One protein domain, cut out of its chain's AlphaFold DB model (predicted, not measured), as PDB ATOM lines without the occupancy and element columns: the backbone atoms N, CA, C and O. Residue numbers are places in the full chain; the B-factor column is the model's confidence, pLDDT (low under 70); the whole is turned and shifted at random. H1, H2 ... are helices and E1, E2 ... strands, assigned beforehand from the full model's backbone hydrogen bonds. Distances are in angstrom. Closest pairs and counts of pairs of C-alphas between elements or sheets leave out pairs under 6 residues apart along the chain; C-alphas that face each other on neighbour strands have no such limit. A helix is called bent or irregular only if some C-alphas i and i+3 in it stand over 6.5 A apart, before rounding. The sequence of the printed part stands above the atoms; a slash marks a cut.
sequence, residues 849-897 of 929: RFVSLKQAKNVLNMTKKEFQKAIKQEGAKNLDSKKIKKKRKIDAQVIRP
ATOM      1  N   ARG A 849     245.335 136.850 203.682       93.62
ATOM      2  CA  ARG A 849     245.264 135.935 204.838       93.62
ATOM      3  C   ARG A 849     244.164 136.327 205.837       93.62
ATOM      4  O   ARG A 849     243.968 137.499 206.141       93.62
ATOM      5  N   PHE A 850     243.460 135.336 206.395       95.00
ATOM      6  CA  PHE A 850     242.400 135.548 207.395       95.00
ATOM      7  C   PHE A 850     242.964 135.720 208.816       95.00
ATOM      8  O   PHE A 850     243.171 134.738 209.540       95.00
ATOM      9  N   VAL A 851     243.147 136.969 209.237       96.44
ATOM     10  CA  VAL A 851     243.632 137.358 210.569       96.44
ATOM     11  C   VAL A 851     242.480 137.607 211.549       96.44
ATOM     12  O   VAL A 851     241.396 138.065 211.184       96.44
ATOM     13  N   SER A 852     242.689 137.306 212.834       95.00
ATOM     14  CA  SER A 852     241.741 137.726 213.878       95.00
ATOM     15  C   SER A 852     241.744 139.250 214.040       95.00
ATOM     16  O   SER A 852     242.761 139.888 213.789       95.00
ATOM     17  N   LEU A 853     240.653 139.843 214.537       92.94
ATOM     18  CA  LEU A 853     240.566 141.296 214.785       92.94
ATOM     19  C   LEU A 853     241.709 141.847 215.667       92.94
ATOM     20  O   LEU A 853     242.109 142.993 215.498       92.94
ATOM     21  N   LYS A 854     242.267 141.030 216.575       93.50
ATOM     22  CA  LYS A 854     243.448 141.399 217.376       93.50
ATOM     23  C   LYS A 854     244.725 141.433 216.530       93.50
ATOM     24  O   LYS A 854     245.461 142.407 216.584       93.50
ATOM     25  N   GLN A 855     244.958 140.402 215.717       95.12
ATOM     26  CA  GLN A 855     246.093 140.363 214.787       95.12
ATOM     27  C   GLN A 855     245.987 141.458 213.720       95.12
ATOM     28  O   GLN A 855     246.990 142.070 213.399       95.12
ATOM     29  N   ALA A 856     244.783 141.751 213.220       95.00
ATOM     30  CA  ALA A 856     244.540 142.833 212.271       95.00
ATOM     31  C   ALA A 856     244.958 144.199 212.836       95.00
ATOM     32  O   ALA A 856     245.700 144.923 212.181       95.00
ATOM     33  N   LYS A 857     244.568 144.512 214.081       94.56
ATOM     34  CA  LYS A 857     245.013 145.732 214.770       94.56
ATOM     35  C   LYS A 857     246.544 145.795 214.912       94.56
ATOM     36  O   LYS A 857     247.115 146.866 214.760       94.56
ATOM     37  N   ASN A 858     247.200 144.669 215.204       94.94
ATOM     38  CA  ASN A 858     248.659 144.616 215.346       94.94
ATOM     39  C   ASN A 858     249.401 144.703 213.999       94.94
ATOM     40  O   ASN A 858     250.478 145.269 213.957       94.94
ATOM     41  N   VAL A 859     248.850 144.155 212.911       95.62
ATOM     42  CA  VAL A 859     249.474 144.180 211.571       95.62
ATOM     43  C   VAL A 859     249.313 145.541 210.889       95.62
ATOM     44  O   VAL A 859     250.172 145.934 210.110       95.62
ATOM     45  N   LEU A 860     248.234 146.271 211.181       94.88
ATOM     46  CA  LEU A 860     247.982 147.610 210.635       94.88
ATOM     47  C   LEU A 860     248.574 148.746 211.487       94.88
ATOM     48  O   LEU A 860     248.356 149.906 211.157       94.88
ATOM     49  N   ASN A 861     249.216 148.446 212.624       95.38
ATOM     50  CA  ASN A 861     249.700 149.395 213.647       95.38
ATOM     51  C   ASN A 861     248.679 150.425 214.205       95.38
ATOM     52  O   ASN A 861     248.995 151.154 215.142       95.38
ATOM     53  N   MET A 862     247.431 150.435 213.728       95.62
ATOM     54  CA  MET A 862     246.386 151.392 214.111       95.62
ATOM     55  C   MET A 862     246.049 151.394 215.607       95.62
ATOM     56  O   MET A 862     246.003 150.350 216.275       95.62
ATOM     57  N   THR A 863     245.670 152.559 216.136       96.44
ATOM     58  CA  THR A 863     245.083 152.674 217.473       96.44
ATOM     59  C   THR A 863     243.730 151.955 217.552       96.44
ATOM     60  O   THR A 863     243.059 151.647 216.563       96.44
ATOM     61  N   LYS A 864     243.273 151.690 218.783       93.88
ATOM     62  CA  LYS A 864     241.960 151.067 219.027       93.88
ATOM     63  C   LYS A 864     240.794 151.938 218.524       93.88
ATOM     64  O   LYS A 864     239.752 151.379 218.188       93.88
ATOM     65  N   LYS A 865     240.955 153.270 218.481       95.44
ATOM     66  CA  LYS A 865     239.923 154.214 218.021       95.44
ATOM     67  C   LYS A 865     239.799 154.188 216.494       95.44
ATOM     68  O   LYS A 865     238.699 153.978 215.988       95.44
ATOM     69  N   GLU A 866     240.909 154.313 215.765       95.19
ATOM     70  CA  GLU A 866     240.914 154.316 214.290       95.19
ATOM     71  C   GLU A 866     240.433 152.987 213.721       95.19
ATOM     72  O   GLU A 866     239.552 152.971 212.872       95.19
ATOM     73  N   PHE A 867     240.918 151.863 214.257       94.19
ATOM     74  CA  PHE A 867     240.491 150.533 213.818       94.19
ATOM     75  C   PHE A 867     238.973 150.319 213.997       94.19
ATOM     76  O   PHE A 867     238.321 149.683 213.171       94.19
ATOM     77  N   GLN A 868     238.368 150.908 215.039       92.75
ATOM     78  CA  GLN A 868     236.910 150.929 215.200       92.75
ATOM     79  C   GLN A 868     236.207 151.927 214.262       92.75
ATOM     80  O   GLN A 868     235.094 151.637 213.825       92.75
ATOM     81  N   LYS A 869     236.826 153.071 213.933       95.62
ATOM     82  CA  LYS A 869     236.312 154.042 212.948       95.62
ATOM     83  C   LYS A 869     236.285 153.421 211.544       95.62
ATOM     84  O   LYS A 869     235.231 153.433 210.916       95.62
ATOM     85  N   ALA A 870     237.369 152.768 211.126       91.88
ATOM     86  CA  ALA A 870     237.490 152.059 209.852       91.88
ATOM     87  C   ALA A 870     236.443 150.939 209.706       91.88
ATOM     88  O   ALA A 870     235.679 150.936 208.743       91.88
ATOM     89  N   ILE A 871     236.309 150.050 210.702       91.69
ATOM     90  CA  ILE A 871     235.288 148.981 210.683       91.69
ATOM     91  C   ILE A 871     233.858 149.555 210.650       91.69
ATOM     92  O   ILE A 871     232.981 148.996 209.988       91.69
ATOM     93  N   LYS A 872     233.595 150.683 211.329       93.38
ATOM     94  CA  LYS A 872     232.302 151.384 211.229       93.38
ATOM     95  C   LYS A 872     232.077 151.977 209.833       93.38
ATOM     96  O   LYS A 872     230.967 151.864 209.320       93.38
ATOM     97  N   GLN A 873     233.100 152.564 209.211       93.38
ATOM     98  CA  GLN A 873     233.029 153.143 207.864       93.38
ATOM     99  C   GLN A 873     232.834 152.069 206.780       93.38
ATOM    100  O   GLN A 873     231.967 152.236 205.924       93.38
ATOM    101  N   GLU A 874     233.533 150.930 206.845       87.31
ATOM    102  CA  GLU A 874     233.221 149.762 206.005       87.31
ATOM    103  C   GLU A 874     231.788 149.272 206.246       87.31
ATOM    104  O   GLU A 874     231.040 149.027 205.300       87.31
ATOM    105  N   GLY A 875     231.377 149.164 207.515       85.50
ATOM    106  CA  GLY A 875     230.024 148.763 207.899       85.50
ATOM    107  C   GLY A 875     228.933 149.666 207.314       85.50
ATOM    108  O   GLY A 875     227.894 149.150 206.896       85.50
ATOM    109  N   ALA A 876     229.196 150.976 207.239       86.19
ATOM    110  CA  ALA A 876     228.342 151.982 206.614       86.19
ATOM    111  C   ALA A 876     228.313 151.848 205.083       86.19
ATOM    112  O   ALA A 876     227.237 151.651 204.527       86.19
ATOM    113  N   LYS A 877     229.471 151.810 204.406       83.69
ATOM    114  CA  LYS A 877     229.550 151.578 202.946       83.69
ATOM    115  C   LYS A 877     228.847 150.272 202.527       83.69
ATOM    116  O   LYS A 877     228.244 150.177 201.460       83.69
ATOM    117  N   ASN A 878     228.847 149.261 203.400       76.56
ATOM    118  CA  ASN A 878     228.147 147.990 203.195       76.56
ATOM    119  C   ASN A 878     226.691 147.958 203.723       76.56
ATOM    120  O   ASN A 878     226.088 146.881 203.771       76.56
ATOM    121  N   LEU A 879     226.107 149.082 204.153       73.62
ATOM    122  CA  LEU A 879     224.665 149.209 204.417       73.62
ATOM    123  C   LEU A 879     223.896 149.594 203.152       73.62
ATOM    124  O   LEU A 879     222.833 149.025 202.912       73.62
ATOM    125  N   ASP A 880     224.446 150.437 202.283       70.25
ATOM    126  CA  ASP A 880     223.796 150.790 201.016       70.25
ATOM    127  C   ASP A 880     223.788 149.617 200.026       70.25
ATOM    128  O   ASP A 880     222.760 149.328 199.408       70.25
ATOM    129  N   SER A 881     224.843 148.791 200.023       63.97
ATOM    130  CA  SER A 881     224.835 147.490 199.325       63.97
ATOM    131  C   SER A 881     223.699 146.564 199.812       63.97
ATOM    132  O   SER A 881     223.155 145.771 199.034       63.97
ATOM    133  N   LYS A 882     223.285 146.682 201.086       68.94
ATOM    134  CA  LYS A 882     222.134 145.962 201.660       68.94
ATOM    135  C   LYS A 882     220.803 146.639 201.323       68.94
ATOM    136  O   LYS A 882     219.846 145.907 201.086       68.94
ATOM    137  N   LYS A 883     220.724 147.977 201.238       76.69
ATOM    138  CA  LYS A 883     219.536 148.697 200.729       76.69
ATOM    139  C   LYS A 883     219.228 148.267 199.289       76.69
ATOM    140  O   LYS A 883     218.116 147.820 199.019       76.69
ATOM    141  N   ILE A 884     220.230 148.269 198.407       71.06
ATOM    142  CA  ILE A 884     220.112 147.823 197.004       71.06
ATOM    143  C   ILE A 884     219.651 146.356 196.927       71.06
ATOM    144  O   ILE A 884     218.722 146.027 196.187       71.06
ATOM    145  N   LYS A 885     220.227 145.470 197.753       67.44
ATOM    146  CA  LYS A 885     219.797 144.060 197.863       67.44
ATOM    147  C   LYS A 885     218.425 143.873 198.528       67.44
ATOM    148  O   LYS A 885     217.838 142.806 198.361       67.44
ATOM    149  N   LYS A 886     217.903 144.865 199.262       74.94
ATOM    150  CA  LYS A 886     216.526 144.870 199.783       74.94
ATOM    151  C   LYS A 886     215.536 145.305 198.701       74.94
ATOM    152  O   LYS A 886     214.545 144.606 198.542       74.94
ATOM    153  N   LYS A 887     215.833 146.361 197.923       75.69
ATOM    154  CA  LYS A 887     215.007 146.796 196.774       75.69
ATOM    155  C   LYS A 887     214.819 145.639 195.785       75.69
ATOM    156  O   LYS A 887     213.727 145.086 195.727       75.69
ATOM    157  N   ARG A 888     215.922 145.089 195.249       66.38
ATOM    158  CA  ARG A 888     215.909 143.908 194.354       66.38
ATOM    159  C   ARG A 888     215.209 142.662 194.923       66.38
ATOM    160  O   ARG A 888     214.845 141.774 194.161       66.38
ATOM    161  N   LYS A 889     215.042 142.550 196.249       67.88
ATOM    162  CA  LYS A 889     214.270 141.465 196.878       67.88
ATOM    163  C   LYS A 889     212.771 141.737 196.930       67.88
ATOM    164  O   LYS A 889     212.024 140.775 196.829       67.88
ATOM    165  N   ILE A 890     212.354 142.989 197.092       70.06
ATOM    166  CA  ILE A 890     210.947 143.397 197.012       70.06
ATOM    167  C   ILE A 890     210.480 143.212 195.566       70.06
ATOM    168  O   ILE A 890     209.533 142.466 195.328       70.06
ATOM    169  N   ASP A 891     211.242 143.748 194.608       59.16
ATOM    170  CA  ASP A 891     211.001 143.602 193.168       59.16
ATOM    171  C   ASP A 891     210.854 142.107 192.781       59.16
ATOM    172  O   ASP A 891     209.887 141.698 192.143       59.16
ATOM    173  N   ALA A 892     211.754 141.245 193.276       56.81
ATOM    174  CA  ALA A 892     211.720 139.795 193.049       56.81
ATOM    175  C   ALA A 892     210.753 138.994 193.957       56.81
ATOM    176  O   ALA A 892     210.713 137.762 193.856       56.81
ATOM    177  N   GLN A 893     210.007 139.646 194.857       56.78
ATOM    178  CA  GLN A 893     208.898 139.046 195.614       56.78
ATOM    179  C   GLN A 893     207.540 139.358 194.980       56.78
ATOM    180  O   GLN A 893     206.672 138.489 195.003       56.78
ATOM    181  N   VAL A 894     207.381 140.529 194.350       55.22
ATOM    182  CA  VAL A 894     206.172 140.900 193.586       55.22
ATOM    183  C   VAL A 894     205.918 139.936 192.411       55.22
ATOM    184  O   VAL A 894     204.772 139.694 192.049       55.22
ATOM    185  N   ILE A 895     206.970 139.313 191.864       54.78
ATOM    186  CA  ILE A 895     206.912 138.438 190.675       54.78
ATOM    187  C   ILE A 895     207.141 136.948 191.032       54.78
ATOM    188  O   ILE A 895     207.786 136.202 190.295       54.78
ATOM    189  N   ARG A 896     206.653 136.477 192.192       39.78
ATOM    190  CA  ARG A 896     206.721 135.048 192.577       39.78
ATOM    191  C   ARG A 896     205.332 134.406 192.679       39.78
ATOM    192  O   ARG A 896     204.676 134.576 193.704       39.78
ATOM    193  N   PRO A 897     204.890 133.629 191.668       53.88
ATOM    194  CA  PRO A 897     203.662 132.853 191.779       53.88
ATOM    195  C   PRO A 897     203.791 131.745 192.833       53.88
ATOM    196  O   PRO A 897     204.882 131.258 193.134       53.88
TER     197      PRO A 897
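Overview. This is residues 849 to 897 of the 929 residues of the protein "Cct motif family protein" of Stylonychia lemnae (UniProt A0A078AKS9). One long, nearly straight helix, H2, makes the longest axis, and at its first end the short strand E1 and the short helix H1 form a small head, set off to one side so that the outline is like an L. From residue 871 on, H2 and the tail after it stick out free. The printed part has 49 residues, with one named strand and two named helices in the order E1, H1, H2, and its class is mostly helix. It is extended, with a radius of gyration of the C-alphas of 17.2 A, and a rod in outline, spanning 53 by 21 by 10 A.

Arrangement. E1, residues 849 to 851, pairs with no named strand. It meets H1, residues 853 to 859, only through their link. H1 is close to but not clearly touching H2, residues 864 to 894; their closest C-alphas, those of Lys 857 and Phe 867, are 6.7 A apart. The two helices run opposite ways at a steep tilt of 53 degrees. E1 and H2 are apart. In H1 every O i to N i+4 pair is within hydrogen-bond range; in H2 23 of 27 are.

Along the chain. E1 begins at C-alpha 849, (245.264, 135.935, 204.838), and is 6.1 A long from first to last C-alpha. H1 measures 9.9 A in the same way. H2 runs 45.1 A, from C-alpha 864 at (241.960, 151.067, 219.027) to C-alpha 894 at (206.172, 140.900, 193.586). H2 is neither bent nor irregular, but only just: C-alphas 877 and 880 are 6.1 A apart.

Size, cuts and confidence. The two C-alphas farthest apart, those of Asn 861 and Pro 897, are 53.6 A apart. The printed part has no cut, and both links are tight. Residues 871 to 897, of which 871 to 894 belong to H2, stand free. The mean pLDDT of the printed part is 81.7; residues 881 to 882, 885, 888 to 889 and 891 to 897 are under 70.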